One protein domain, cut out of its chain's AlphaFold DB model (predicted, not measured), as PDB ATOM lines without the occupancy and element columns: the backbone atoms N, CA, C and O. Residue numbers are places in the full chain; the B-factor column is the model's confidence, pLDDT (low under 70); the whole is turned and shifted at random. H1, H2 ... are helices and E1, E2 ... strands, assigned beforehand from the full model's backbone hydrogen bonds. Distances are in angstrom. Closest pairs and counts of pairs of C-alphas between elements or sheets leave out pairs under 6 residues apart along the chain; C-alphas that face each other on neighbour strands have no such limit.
ATOM      1  N   ASP A   5      85.858 141.265 121.634       95.62
ATOM      2  CA  ASP A   5      87.216 140.985 121.168       95.62
ATOM      3  C   ASP A   5      87.767 139.688 121.766       95.62
ATOM      4  O   ASP A   5      88.342 138.865 121.048       95.62
ATOM      5  N   GLU A   6      87.529 139.447 123.057       95.12
ATOM      6  CA  GLU A   6      87.893 138.190 123.721       95.12
ATOM      7  C   GLU A   6      87.164 137.002 123.093       95.12
ATOM      8  O   GLU A   6      87.789 135.988 122.766       95.12
ATOM      9  N   ARG A   7      85.859 137.146 122.837       94.75
ATOM     10  CA  ARG A   7      85.052 136.106 122.193       94.75
ATOM     11  C   ARG A   7      85.526 135.818 120.773       94.75
ATOM     12  O   ARG A   7      85.649 134.652 120.396       94.75
ATOM     13  N   TYR A   8      85.824 136.855 119.989       95.62
ATOM     14  CA  TYR A   8      86.375 136.699 118.646       95.62
ATOM     15  C   TYR A   8      87.736 135.997 118.683       95.62
ATOM     16  O   TYR A   8      87.963 135.044 117.936       95.62
ATOM     17  N   ALA A   9      88.626 136.401 119.591       94.44
ATOM     18  CA  ALA A   9      89.944 135.795 119.735       94.44
ATOM     19  C   ALA A   9      89.860 134.312 120.134       94.44
ATOM     20  O   ALA A   9      90.581 133.481 119.572       94.44
ATOM     21  N   GLN A  10      88.971 133.960 121.068       93.69
ATOM     22  CA  GLN A  10      88.712 132.568 121.444       93.69
ATOM     23  C   GLN A  10      88.157 131.763 120.261       93.69
ATOM     24  O   GLN A  10      88.672 130.685 119.955       93.69
ATOM     25  N   TYR A  11      87.165 132.309 119.550       92.81
ATOM     26  CA  TYR A  11      86.544 131.645 118.405       92.81
ATOM     27  C   TYR A  11      87.523 131.447 117.246       92.81
ATOM     28  O   TYR A  11      87.607 130.361 116.683       92.81
ATOM     29  N   CYS A  12      88.340 132.445 116.907       92.62
ATOM     30  CA  CYS A  12      89.365 132.294 115.877       92.62
ATOM     31  C   CYS A  12      90.376 131.197 116.222       92.62
ATOM     32  O   CYS A  12      90.770 130.433 115.342       92.62
ATOM     33  N   LYS A  13      90.801 131.099 117.488       91.88
ATOM     34  CA  LYS A  13      91.745 130.061 117.930       91.88
ATOM     35  C   LYS A  13      91.152 128.654 117.830       91.88
ATOM     36  O   LYS A  13      91.887 127.718 117.520       91.88
ATOM     37  N   SER A  14      89.857 128.484 118.099       91.50
ATOM     38  CA  SER A  14      89.192 127.181 118.011       91.50
ATOM     39  C   SER A  14      88.804 126.824 116.573       91.50
ATOM     40  O   SER A  14      89.149 125.739 116.106       91.50
ATOM     41  N   ALA A  15      88.168 127.744 115.846       91.00
ATOM     42  CA  ALA A  15      87.631 127.517 114.507       91.00
ATOM     43  C   ALA A  15      88.720 127.208 113.471       91.00
ATOM     44  O   ALA A  15      88.523 126.343 112.624       91.00
ATOM     45  N   ARG A  16      89.905 127.832 113.574       90.00
ATOM     46  CA  ARG A  16      91.037 127.587 112.655       90.00
ATOM     47  C   ARG A  16      91.555 126.147 112.663       90.00
ATOM     48  O   ARG A  16      92.292 125.773 111.758       90.00
ATOM     49  N   LYS A  17      91.208 125.349 113.677       92.38
ATOM     50  CA  LYS A  17      91.602 123.936 113.760       92.38
ATOM     51  C   LYS A  17      90.773 123.045 112.835       92.38
ATOM     52  O   LYS A  17      91.207 121.934 112.556       92.38
ATOM     53  N   PHE A  18      89.603 123.501 112.387       92.75
ATOM     54  CA  PHE A  18      88.701 122.738 111.529       92.75
ATOM     55  C   PHE A  18      88.816 123.227 110.077       92.75
ATOM     56  O   PHE A  18      88.889 124.435 109.844       92.75
ATOM     57  N   PRO A  19      88.840 122.320 109.087       91.25
ATOM     58  CA  PRO A  19      88.930 122.695 107.687       91.25
ATOM     59  C   PRO A  19      87.581 123.218 107.183       91.25
ATOM     60  O   PRO A  19      86.515 122.736 107.574       91.25
ATOM     61  N   LEU A  20      87.630 124.152 106.236       91.69
ATOM     62  CA  LEU A  20      86.475 124.455 105.402       91.69
ATOM     63  C   LEU A  20      86.360 123.361 104.335       91.69
ATOM     64  O   LEU A  20      87.194 123.294 103.442       91.69
ATOM     65  N   VAL A  21      85.348 122.503 104.453       92.69
ATOM     66  CA  VAL A  21      85.170 121.316 103.596       92.69
ATOM     67  C   VAL A  21      84.643 121.685 102.202       92.69
ATOM     68  O   VAL A  21      85.067 121.124 101.195       92.69
ATOM     69  N   GLN A  22      83.724 122.648 102.132       93.44
ATOM     70  CA  GLN A  22      83.081 123.071 100.892       93.44
ATOM     71  C   GLN A  22      82.757 124.564 100.941       93.44
ATOM     72  O   GLN A  22      82.274 125.071 101.953       93.44
ATOM     73  N   PHE A  23      82.989 125.256  99.830       95.19
ATOM     74  CA  PHE A  23      82.615 126.651  99.636       95.19
ATOM     75  C   PHE A  23      81.512 126.752  98.577       95.19
ATOM     76  O   PHE A  23      81.685 126.308  97.442       95.19
ATOM     77  N   GLY A  24      80.360 127.305  98.956       96.00
ATOM     78  CA  GLY A  24      79.241 127.559  98.050       96.00
ATOM     79  C   GLY A  24      79.219 129.020  97.613       96.00
ATOM     80  O   GLY A  24      79.269 129.912  98.456       96.00
ATOM     81  N   LEU A  25      79.106 129.270  96.311       97.25
ATOM     82  CA  LEU A  25      78.997 130.614  95.743       97.25
ATOM     83  C   LEU A  25      77.731 130.698  94.899       97.25
ATOM     84  O   LEU A  25      77.555 129.894  93.994       97.25
ATOM     85  N   SER A  26      76.866 131.674  95.168       97.62
ATOM     86  CA  SER A  26      75.720 131.979  94.303       97.62
ATOM     87  C   SER A  26      75.828 133.402  93.783       97.62
ATOM     88  O   SER A  26      75.959 134.343  94.564       97.62
ATOM     89  N   ILE A  27      75.783 133.550  92.465       97.44
ATOM     90  CA  ILE A  27      75.886 134.824  91.761       97.44
ATOM     91  C   ILE A  27      74.491 135.200  91.278       97.44
ATOM     92  O   ILE A  27      73.849 134.423  90.574       97.44
ATOM     93  N   PHE A  28      74.031 136.392  91.650       97.31
ATOM     94  CA  PHE A  28      72.716 136.911  91.287       97.31
ATOM     95  C   PHE A  28      72.876 138.016  90.245       97.31
ATOM     96  O   PHE A  28      73.417 139.080  90.537       97.31
ATOM     97  N   ASN A  29      72.375 137.773  89.040       96.69
ATOM     98  CA  ASN A  29      72.412 138.714  87.928       96.69
ATOM     99  C   ASN A  29      70.993 139.174  87.598       96.69
ATOM    100  O   ASN A  29      70.136 138.362  87.253       96.69
ATOM    101  N   TRP A  30      70.728 140.473  87.696       97.44
ATOM    102  CA  TRP A  30      69.428 141.025  87.318       97.44
ATOM    103  C   TRP A  30      69.291 141.107  85.794       97.44
ATOM    104  O   TRP A  30      70.043 141.821  85.130       97.44
ATOM    105  N   ASP A  31      68.310 140.398  85.243       96.31
ATOM    106  CA  ASP A  31      67.920 140.496  83.841       96.31
ATOM    107  C   ASP A  31      66.842 141.577  83.695       96.31
ATOM    108  O   ASP A  31      65.697 141.400  84.114       96.31
ATOM    109  N   VAL A  32      67.217 142.716  83.108       96.19
ATOM    110  CA  VAL A  32      66.326 143.875  82.943       96.19
ATOM    111  C   VAL A  32      65.183 143.584  81.967       96.19
ATOM    112  O   VAL A  32      64.074 144.080  82.172       96.19
ATOM    113  N   GLU A  33      65.430 142.788  80.923       96.25
ATOM    114  CA  GLU A  33      64.426 142.479  79.899       96.25
ATOM    115  C   GLU A  33      63.371 141.519  80.448       96.25
ATOM    116  O   GLU A  33      62.173 141.738  80.269       96.25
ATOM    117  N   ALA A  34      63.816 140.493  81.173       94.56
ATOM    118  CA  ALA A  34      62.931 139.508  81.785       94.56
ATOM    119  C   ALA A  34      62.404 139.928  83.173       94.56
ATOM    120  O   ALA A  34      61.501 139.279  83.695       94.56
ATOM    121  N   ARG A  35      62.939 141.009  83.767       95.88
ATOM    122  CA  ARG A  35      62.652 141.487  85.135       95.88
ATOM    123  C   ARG A  35      62.768 140.391  86.202       95.88
ATOM    124  O   ARG A  35      61.922 140.288  87.090       95.88
ATOM    125  N   VAL A  36      63.813 139.570  86.115       96.56
ATOM    126  CA  VAL A  36      64.082 138.470  87.056       96.56
ATOM    127  C   VAL A  36      65.560 138.413  87.432       96.56
ATOM    128  O   VAL A  36      66.424 138.787  86.641       96.56
ATOM    129  N   PHE A  37      65.869 137.896  88.622       97.25
ATOM    130  CA  PHE A  37      67.239 137.522  88.972       97.25
ATOM    131  C   PHE A  37      67.565 136.146  88.392       97.25
ATOM    132  O   PHE A  37      66.909 135.154  88.703       97.25
ATOM    133  N   ARG A  38      68.607 136.083  87.568       95.88
ATOM    134  CA  ARG A  38      69.259 134.838  87.169       95.88
ATOM    135  C   ARG A  38      70.278 134.469  88.235       95.88
ATOM    136  O   ARG A  38      71.074 135.318  88.631       95.88
ATOM    137  N   VAL A  39      70.242 133.222  88.690       96.88
ATOM    138  CA  VAL A  39      71.131 132.727  89.744       96.88
ATOM    139  C   VAL A  39      72.036 131.651  89.175       96.88
ATOM    140  O   VAL A  39      71.557 130.696  88.569       96.88
ATOM    141  N   GLU A  40      73.337 131.805  89.389       97.31
ATOM    142  CA  GLU A  40      74.333 130.780  89.097       97.31
ATOM    143  C   GLU A  40      74.962 130.316  90.404       97.31
ATOM    144  O   GLU A  40      75.582 131.109  91.110       97.31
ATOM    145  N   THR A  41      74.792 129.037  90.733       97.56
ATOM    146  CA  THR A  41      75.297 128.452  91.977       97.56
ATOM    147  C   THR A  41      76.419 127.469  91.686       97.56
ATOM    148  O   THR A  41      76.275 126.560  90.871       97.56
ATOM    149  N   TYR A  42      77.522 127.635  92.402       96.31
ATOM    150  CA  TYR A  42      78.737 126.847  92.295       96.31
ATOM    151  C   TYR A  42      79.090 126.243  93.652       96.31
ATOM    152  O   TYR A  42      78.877 126.852  94.704       96.31
ATOM    153  N   GLN A  43      79.650 125.040  93.615       93.81
ATOM    154  CA  GLN A  43      80.086 124.294  94.786       93.81
ATOM    155  C   GLN A  43      81.546 123.895  94.605       93.81
ATOM    156  O   GLN A  43      81.891 123.198  93.655       93.81
ATOM    157  N   PHE A  44      82.393 124.334  95.528       94.00
ATOM    158  CA  PHE A  44      83.827 124.097  95.489       94.00
ATOM    159  C   PHE A  44      84.215 123.227  96.689       94.00
ATOM    160  O   PHE A  44      84.298 123.750  97.803       94.00
ATOM    161  N   PRO A  45      84.411 121.908  96.516       93.44
ATOM    162  CA  PRO A  45      84.987 121.077  97.565       93.44
ATOM    163  C   PRO A  45      86.442 121.501  97.780       93.44
ATOM    164  O   PRO A  45      87.218 121.569  96.827       93.44
ATOM    165  N   LEU A  46      86.812 121.815  99.019       92.50
ATOM    166  CA  LEU A  46      88.131 122.341  99.373       92.50
ATOM    167  C   LEU A  46      88.861 121.341 100.256       92.50
ATOM    168  O   LEU A  46      88.432 121.091 101.378       92.50
ATOM    169  N   PHE A  47      89.983 120.807  99.788       91.56
ATOM    170  CA  PHE A  47      90.802 119.900 100.584       91.56
ATOM    171  C   PHE A  47      92.094 120.606 101.005       91.56
ATOM    172  O   PHE A  47      92.712 121.292 100.186       91.56
ATOM    173  N   PRO A  48      92.519 120.507 102.277       86.19
ATOM    174  CA  PRO A  48      93.693 121.206 102.790       86.19
ATOM    175  C   PRO A  48      94.998 120.512 102.361       86.19
ATOM    176  O   PRO A  48      95.846 120.202 103.188       86.19
ATOM    177  N   VAL A  49      95.183 120.285 101.062       79.06
ATOM    178  CA  VAL A  49      96.437 119.795 100.481       79.06
ATOM    179  C   VAL A  49      96.813 120.670  99.302       79.06
ATOM    180  O   VAL A  49      95.979 120.992  98.465       79.06
ATOM    181  N   PHE A  50      98.082 121.053  99.218       68.81
ATOM    182  CA  PHE A  50      98.625 121.700  98.034       68.81
ATOM    183  C   PHE A  50      99.419 120.673  97.226       68.81
ATOM    184  O   PHE A  50     100.588 120.405  97.489       68.81
ATOM    185  N   HIS A  51      98.776 120.070  96.230       63.06
ATOM    186  CA  HIS A  51      99.507 119.273  95.258       63.06
ATOM    187  C   HIS A  51     100.172 120.222  94.262       63.06
ATOM    188  O   HIS A  51      99.490 120.818  93.428       63.06
ATOM    189  N   GLU A  52     101.503 120.315  94.294       55.34
ATOM    190  CA  GLU A  52     102.257 120.704  93.104       55.34
ATOM    191  C   GLU A  52     102.052 119.574  92.088       55.34
ATOM    192  O   GLU A  52     102.830 118.625  92.003       55.34
ATOM    193  N   LYS A  53     100.934 119.615  91.357       51.81
ATOM    194  CA  LYS A  53     100.749 118.791  90.166       51.81
ATOM    195  C   LYS A  53     101.717 119.338  89.119       51.81
ATOM    196  O   LYS A  53     101.312 120.064  88.219       51.81
ATOM    197  N   VAL A  54     103.002 118.997  89.242       44.34
ATOM    198  CA  VAL A  54     103.857 118.885  88.063       44.34
ATOM    199  C   VAL A  54     103.146 117.867  87.184       44.34
ATOM    200  O   VAL A  54     102.998 116.696  87.532       44.34
ATOM    201  N   THR A  70     108.440 118.114  98.925       52.94
ATOM    202  CA  THR A  70     107.160 118.560  98.391       52.94
ATOM    203  C   THR A  70     106.984 120.003  98.812       52.94
ATOM    204  O   THR A  70     107.110 120.310  99.998       52.94
ATOM    205  N   ALA A  71     106.679 120.894  97.871       57.00
ATOM    206  CA  ALA A  71     106.510 122.304  98.180       57.00
ATOM    207  C   ALA A  71     105.251 122.616  99.014       57.00
ATOM    208  O   ALA A  71     104.747 123.732  98.998       57.00
ATOM    209  N   CYS A  72     104.710 121.618  99.712       61.19
ATOM    210  CA  CYS A  72     103.422 121.639 100.365       61.19
ATOM    211  C   CYS A  72     103.602 121.680 101.886       61.19
ATOM    212  O   CYS A  72     104.227 120.771 102.439       61.19
ATOM    213  N   PRO A  73     103.013 122.664 102.585       70.50
ATOM    214  CA  PRO A  73     102.907 122.599 104.037       70.50
ATOM    215  C   PRO A  73     102.067 121.377 104.455       70.50
ATOM    216  O   PRO A  73     100.987 121.150 103.906       70.50
ATOM    217  N   ASP A  74     102.554 120.593 105.425       78.25
ATOM    218  CA  ASP A  74     101.788 119.501 106.052       78.25
ATOM    219  C   ASP A  74     100.657 120.104 106.900       78.25
ATOM    220  O   ASP A  74     100.894 120.665 107.976       78.25
ATOM    221  N   ARG A  75      99.417 120.044 106.399       83.31
ATOM    222  CA  ARG A  75      98.252 120.592 107.097       83.31
ATOM    223  C   ARG A  75      97.600 119.517 107.956       83.31
ATOM    224  O   ARG A  75      96.991 118.577 107.455       83.31
ATOM    225  N   ARG A  76      97.631 119.730 109.269       89.12
ATOM    226  CA  ARG A  76      96.869 118.936 110.237       89.12
ATOM    227  C   ARG A  76      95.632 119.702 110.663       89.12
ATOM    228  O   ARG A  76      95.717 120.873 111.024       89.12
ATOM    229  N   PHE A  77      94.493 119.030 110.638       91.44
ATOM    230  CA  PHE A  77      93.210 119.609 111.003       91.44
ATOM    231  C   PHE A  77      92.408 118.629 111.856       91.44
ATOM    232  O   PHE A  77      92.626 117.419 111.833       91.44
ATOM    233  N   LEU A  78      91.486 119.173 112.640       93.88
ATOM    234  CA  LEU A  78      90.556 118.418 113.461       93.88
ATOM    235  C   LEU A  78      89.254 118.203 112.704       93.88
ATOM    236  O   LEU A  78      88.817 119.060 111.937       93.88
ATOM    237  N   MET A  79      88.604 117.075 112.976       91.44
ATOM    238  CA  MET A  79      87.254 116.790 112.512       91.44
ATOM    239  C   MET A  79      86.392 116.340 113.676       91.44
ATOM    240  O   MET A  79      86.800 115.520 114.495       91.44
ATOM    241  N   GLN A  80      85.176 116.869 113.738       94.38
ATOM    242  CA  GLN A  80      84.179 116.418 114.692       94.38
ATOM    243  C   GLN A  80      83.358 115.290 114.059       94.38
ATOM    244  O   GLN A  80      82.713 115.489 113.028       94.38
ATOM    245  N   ALA A  81      83.345 114.114 114.693       93.81
ATOM    246  CA  ALA A  81      82.667 112.923 114.168       93.81
ATOM    247  C   ALA A  81      81.177 113.166 113.857       93.81
ATOM    248  O   ALA A  81      80.677 112.729 112.823       93.81
ATOM    249  N   LYS A  82      80.486 113.936 114.707       95.81
ATOM    250  CA  LYS A  82      79.083 114.329 114.493       95.81
ATOM    251  C   LYS A  82      78.887 115.134 113.202       95.81
ATOM    252  O   LYS A  82      77.926 114.885 112.483       95.81
ATOM    253  N   CYS A  83      79.804 116.045 112.873       93.56
ATOM    254  CA  CYS A  83      79.736 116.824 111.635       93.56
ATOM    255  C   CYS A  83      79.960 115.944 110.402       93.56
ATOM    256  O   CYS A  83      79.237 116.088 109.423       93.56
ATOM    257  N   LEU A  84      80.906 114.998 110.463       92.94
ATOM    258  CA  LEU A  84      81.137 114.036 109.379       92.94
ATOM    259  C   LEU A  84      79.917 113.140 109.139       92.94
ATOM    260  O   LEU A  84      79.526 112.914 107.996       92.94
ATOM    261  N   GLN A  85      79.294 112.661 110.216       95.00
ATOM    262  CA  GLN A  85      78.070 111.872 110.129       95.00
ATOM    263  C   GLN A  85      76.938 112.674 109.474       95.00
ATOM    264  O   GLN A  85      76.259 112.155 108.591       95.00
ATOM    265  N   TYR A  86      76.775 113.938 109.871       96.06
ATOM    266  CA  TYR A  86      75.766 114.832 109.312       96.06
ATOM    267  C   TYR A  86      75.970 115.062 107.809       96.06
ATOM    268  O   TYR A  86      75.072 114.783 107.022       96.06
ATOM    269  N   ILE A  87      77.156 115.506 107.379       94.06
ATOM    270  CA  ILE A  87      77.390 115.806 105.955       94.06
ATOM    271  C   ILE A  87      77.265 114.550 105.084       94.06
ATOM    272  O   ILE A  87      76.688 114.614 104.001       94.06
ATOM    273  N   ARG A  88      77.708 113.386 105.582       93.19
ATOM    274  CA  ARG A  88      77.526 112.104 104.892       93.19
ATOM    275  C   ARG A  88      76.045 111.752 104.731       93.19
ATOM    276  O   ARG A  88      75.649 111.300 103.661       93.19
ATOM    277  N   ALA A  89      75.227 111.971 105.763       96.38
ATOM    278  CA  ALA A  89      73.782 111.739 105.698       96.38
ATOM    279  C   ALA A  89      73.080 112.653 104.676       96.38
ATOM    280  O   ALA A  89      72.058 112.271 104.112       96.38
ATOM    281  N   HIS A  90      73.657 113.821 104.383       95.19
ATOM    282  CA  HIS A  90      73.174 114.762 103.369       95.19
ATOM    283  C   HIS A  90      73.829 114.591 101.987       95.19
ATOM    284  O   HIS A  90      73.740 115.485 101.149       95.19
ATOM    285  N   GLY A  91      74.461 113.443 101.726       93.44
ATOM    286  CA  GLY A  91      74.994 113.107 100.403       93.44
ATOM    287  C   GLY A  91      76.348 113.740 100.078       93.44
ATOM    288  O   GLY A  91      76.734 113.767  98.912       93.44
ATOM    289  N   PHE A  92      77.082 114.239 101.078       93.81
ATOM    290  CA  PHE A  92      78.454 114.699 100.875       93.81
ATOM    291  C   PHE A  92      79.392 113.509 100.628       93.81
ATOM    292  O   PHE A  92      79.519 112.618 101.474       93.81
ATOM    293  N   ASP A  93      80.077 113.515  99.484       93.44
ATOM    294  CA  ASP A  93      81.050 112.486  99.121       93.44
ATOM    295  C   ASP A  93      82.442 112.823  99.679       93.44
ATOM    296  O   ASP A  93      83.190 113.642  99.140       93.44
ATOM    297  N   LEU A  94      82.788 112.165 100.788       91.94
ATOM    298  CA  LEU A  94      84.085 112.312 101.448       91.94
ATOM    299  C   LEU A  94      85.250 111.805 100.588       91.94
ATOM    300  O   LEU A  94      86.341 112.356 100.693       91.94
ATOM    301  N   ASN A  95      85.035 110.793  99.744       91.81
ATOM    302  CA  ASN A  95      86.100 110.251  98.900       91.81
ATOM    303  C   ASN A  95      86.435 111.253  97.797       91.81
ATOM    304  O   ASN A  95      87.588 111.642  97.648       91.81
ATOM    305  N   ALA A  96      85.410 111.770  97.109       90.38
ATOM    306  CA  ALA A  96      85.599 112.832  96.125       90.38
ATOM    307  C   ALA A  96      86.263 114.071  96.746       90.38
ATOM    308  O   ALA A  96      87.133 114.683  96.124       90.38
ATOM    309  N   TRP A  97      85.897 114.422  97.981       91.75
ATOM    310  CA  TRP A  97      86.523 115.522  98.710       91.75
ATOM    311  C   TRP A  97      88.017 115.295  98.976       91.75
ATOM    312  O   TRP A  97      88.804 116.207  98.743       91.75
ATOM    313  N   ILE A  98      88.416 114.101  99.416       90.19
ATOM    314  CA  ILE A  98      89.822 113.772  99.702       90.19
ATOM    315  C   ILE A  98      90.643 113.666  98.408       90.19
ATOM    316  O   ILE A  98      91.733 114.227  98.326       90.19
ATOM    317  N   ASP A  99      90.113 112.986  97.391       88.69
ATOM    318  CA  ASP A  99      90.864 112.654  96.175       88.69
ATOM    319  C   ASP A  99      90.923 113.816  95.172       88.69
ATOM    320  O   ASP A  99      91.923 114.016  94.478       88.69
ATOM    321  N   THR A 100      89.835 114.585  95.067       87.06
ATOM    322  CA  THR A 100      89.664 115.621  94.032       87.06
ATOM    323  C   THR A 100      89.434 117.023  94.583       87.06
ATOM    324  O   THR A 100      89.309 117.970  93.803       87.06
ATOM    325  N   GLY A 101      89.400 117.182  95.908       89.25
ATOM    326  CA  GLY A 101      89.184 118.479  96.531       89.25
ATOM    327  C   GLY A 101      90.244 119.504  96.136       89.25
ATOM    328  O   GLY A 101      91.425 119.208  95.941       89.25
ATOM    329  N   ILE A 102      89.798 120.747  95.997       90.19
ATOM    330  CA  ILE A 102      90.628 121.846  95.523       90.19
ATOM    331  C   ILE A 102      91.582 122.257  96.643       90.19
ATOM    332  O   ILE A 102      91.160 122.676  97.726       90.19
ATOM    333  N   GLY A 103      92.874 122.154  96.350       88.19
ATOM    334  CA  GLY A 103      93.941 122.649  97.203       88.19
ATOM    335  C   GLY A 103      93.977 124.169  97.273       88.19
ATOM    336  O   GLY A 103      93.695 124.852  96.290       88.19
ATOM    337  N   HIS A 104      94.367 124.712  98.424       87.00
ATOM    338  CA  HIS A 104      94.492 126.154  98.608       87.00
ATOM    339  C   HIS A 104      95.722 126.534  99.436       87.00
ATOM    340  O   HIS A 104      96.189 125.797 100.313       87.00
ATOM    341  N   LEU A 105      96.222 127.735  99.158       86.12
ATOM    342  CA  LEU A 105      97.283 128.396  99.904       86.12
ATOM    343  C   LEU A 105      96.801 129.783 100.305       86.12
ATOM    344  O   LEU A 105      96.164 130.483  99.515       86.12
ATOM    345  N   SER A 106      97.119 130.179 101.530       85.06
ATOM    346  CA  SER A 106      96.971 131.565 101.947       85.06
ATOM    347  C   SER A 106      97.987 132.446 101.222       85.06
ATOM    348  O   SER A 106      99.049 131.988 100.803       85.06
ATOM    349  N   HIS A 107      97.691 133.740 101.140       86.94
ATOM    350  CA  HIS A 107      98.608 134.720 100.561       86.94
ATOM    351  C   HIS A 107      99.996 134.704 101.227       86.94
ATOM    352  O   HIS A 107     101.009 134.881 100.561       86.94
ATOM    353  N   TYR A 108     100.050 134.452 102.537       86.50
ATOM    354  CA  TYR A 108     101.309 134.328 103.268       86.50
ATOM    355  C   TYR A 108     102.116 133.102 102.814       86.50
ATOM    356  O   TYR A 108     103.294 133.231 102.504       86.50
ATOM    357  N   GLU A 109     101.481 131.933 102.706       84.75
ATOM    358  CA  GLU A 109     102.146 130.694 102.271       84.75
ATOM    359  C   GLU A 109     102.592 130.760 100.807       84.75
ATOM    360  O   GLU A 109     103.662 130.265 100.471       84.75
ATOM    361  N   GLN A 110     101.823 131.428  99.942       83.50
ATOM    362  CA  GLN A 110     102.194 131.641  98.537       83.50
ATOM    363  C   GLN A 110     103.524 132.390  98.376       83.50
ATOM    364  O   GLN A 110     104.214 132.194  97.381       83.50
ATOM    365  N   GLN A 111     103.884 133.248  99.333       85.31
ATOM    366  CA  GLN A 111     105.124 134.029  99.295       85.31
ATOM    367  C   GLN A 111     106.326 133.297  99.896       85.31
ATOM    368  O   GLN A 111     107.455 133.765  99.743       85.31
ATOM    369  N   GLN A 112     106.106 132.173 100.577       83.38
ATOM    370  CA  GLN A 112     107.178 131.398 101.185       83.38
ATOM    371  C   GLN A 112     107.797 130.429 100.187       83.38
ATOM    372  O   GLN A 112     107.113 129.811  99.369       83.38
ATOM    373  N   GLU A 113     109.107 130.245 100.292       77.44
ATOM    374  CA  GLU A 113     109.756 129.101  99.664       77.44
ATOM    375  C   GLU A 113     109.369 127.825 100.415       77.44
ATOM    376  O   GLU A 113     109.309 127.843 101.648       77.44
ATOM    377  N   PRO A 114     109.119 126.705  99.721       74.69
ATOM    378  CA  PRO A 114     109.235 126.468  98.267       74.69
ATOM    379  C   PRO A 114     107.972 126.777  97.421       74.69
ATOM    380  O   PRO A 114     108.009 126.626  96.197       74.69
ATOM    381  N   CYS A 115     106.852 127.188  98.036       78.06
ATOM    382  CA  CYS A 115     105.574 127.435  97.342       78.06
ATOM    383  C   CYS A 115     105.700 128.492  96.238       78.06
ATOM    384  O   CYS A 115     105.178 128.312  95.136       78.06
ATOM    385  N   LYS A 116     106.418 129.583  96.521       80.94
ATOM    386  CA  LYS A 116     106.634 130.682  95.579       80.94
ATOM    387  C   LYS A 116     107.323 130.204  94.297       80.94
ATOM    388  O   LYS A 116     106.786 130.392  93.206       80.94
ATOM    389  N   SER A 117     108.452 129.506  94.427       77.88
ATOM    390  CA  SER A 117     109.166 128.911  93.291       77.88
ATOM    391  C   SER A 117     108.312 127.910  92.502       77.88
ATOM    392  O   SER A 117     108.393 127.867  91.274       77.88
ATOM    393  N   ALA A 118     107.492 127.098  93.177       75.62
ATOM    394  CA  ALA A 118     106.589 126.146  92.523       75.62
ATOM    395  C   ALA A 118     105.513 126.858  91.680       75.62
ATOM    396  O   ALA A 118     105.280 126.500  90.521       75.62
ATOM    397  N   LEU A 119     104.908 127.924  92.219       76.25
ATOM    398  CA  LEU A 119     103.927 128.749  91.508       76.25
ATOM    399  C   LEU A 119     104.549 129.462  90.300       76.25
ATOM    400  O   LEU A 119     103.970 129.436  89.213       76.25
ATOM    401  N   GLU A 120     105.752 130.026  90.441       78.00
ATOM    402  CA  GLU A 120     106.480 130.650  89.327       78.00
ATOM    403  C   GLU A 120     106.813 129.641  88.214       78.00
ATOM    404  O   GLU A 120     106.669 129.949  87.027       78.00
ATOM    405  N   LYS A 121     107.211 128.412  88.571       71.31
ATOM    406  CA  LYS A 121     107.463 127.328  87.605       71.31
ATOM    407  C   LYS A 121     106.189 126.875  86.893       71.31
ATOM    408  O   LYS A 121     106.252 126.561  85.705       71.31
ATOM    409  N   SER A 122     105.056 126.828  87.595       66.94
ATOM    410  CA  SER A 122     103.755 126.469  87.015       66.94
ATOM    411  C   SER A 122     103.185 127.567  86.115       66.94
ATOM    412  O   SER A 122     102.477 127.258  85.163       66.94
ATOM    413  N   ALA A 123     103.474 128.839  86.403       64.38
ATOM    414  CA  ALA A 123     103.002 129.974  85.611       64.38
ATOM    415  C   ALA A 123     103.756 130.139  84.281       64.38
ATOM    416  O   ALA A 123     103.289 130.849  83.388       64.38
ATOM    417  N   ARG A 124     104.918 129.486  84.118       59.34
ATOM    418  CA  ARG A 124     105.636 129.460  82.841       59.34
ATOM    419  C   ARG A 124     104.943 128.480  81.889       59.34
ATOM    420  O   ARG A 124     104.946 127.281  82.177       59.34
TER     421      ARG A 124
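What this domain is: This is residues 5 to 54 and 70 to 124 of the 240 residues of an uncharacterized protein of Phytophthora infestans (strain T30-4) (UniProt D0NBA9). A long two-stranded hairpin, E1 and E2, reaches to one end of the longest axis, and five short helices are spread loosely around and beyond its other end. H3 is near the last residue of E2, H4 and H5 make a corner farther off, and residues 5 to 13 of H1 stick out freely. The printed part has 105 residues, in the order H1 E1 E2 H2 H3 H4 H5, with one antiparallel sheet, E1 - E2; the class is mixed, helices and strands. The whole is loose, with a radius of gyration of the C-alphas of 18.2 A and spans of 51 by 43 by 37 A.

How they stand to each other: Look first at E1, residues 22 to 31, and E2, residues 36 to 45, an antiparallel hairpin at 163 degrees; N 23 and O 44 are 2.8 A apart and N 36 and O 31 3.3 A, within hydrogen-bond range. The closest C-alphas of E2 and H3, residues 94 to 100, are those of Pro 45 and Trp 97, 5.9 A. H2, residues 81 to 89, is close to H3 but not clearly touching, about perpendicular at 82 degrees; their closest C-alphas, of Arg 88 and Leu 94, are 7.4 A apart. H4, residues 107 to 110, and H5, residues 115 to 123, only just touch, and only at the corner, with 3 pairs of C-alphas within 8 A; the closest are Gln 110 and Lys 116, 5.4 A. H1, residues 5 to 15, touches no helix. Each O i to N i+4 pair is within hydrogen-bond range in H1, H2, H3 and H5; H4 is too short for such a pair.

Where its parts are: Find C-alpha 22 at (83.081, 123.071, 100.892); from there E1 runs 28.7 A, and E2 returns over 29.2 A. H1 begins at C-alpha 5, (87.216, 140.985, 121.168), and is 15.0 A long; H5 ends at C-alpha 123, (103.002, 129.974, 85.611).

The domain as a whole: The farthest C-alphas, of Glu 33 and Thr 70, are 52.3 A apart. Residues 55 to 69 are not printed, a gap of 10.8 A from C-alpha 54 to C-alpha 70. Of the links printed whole, none is long. Look for pLDDT under 70 at residues 50 to 54, 70 to 72 and 122 to 124.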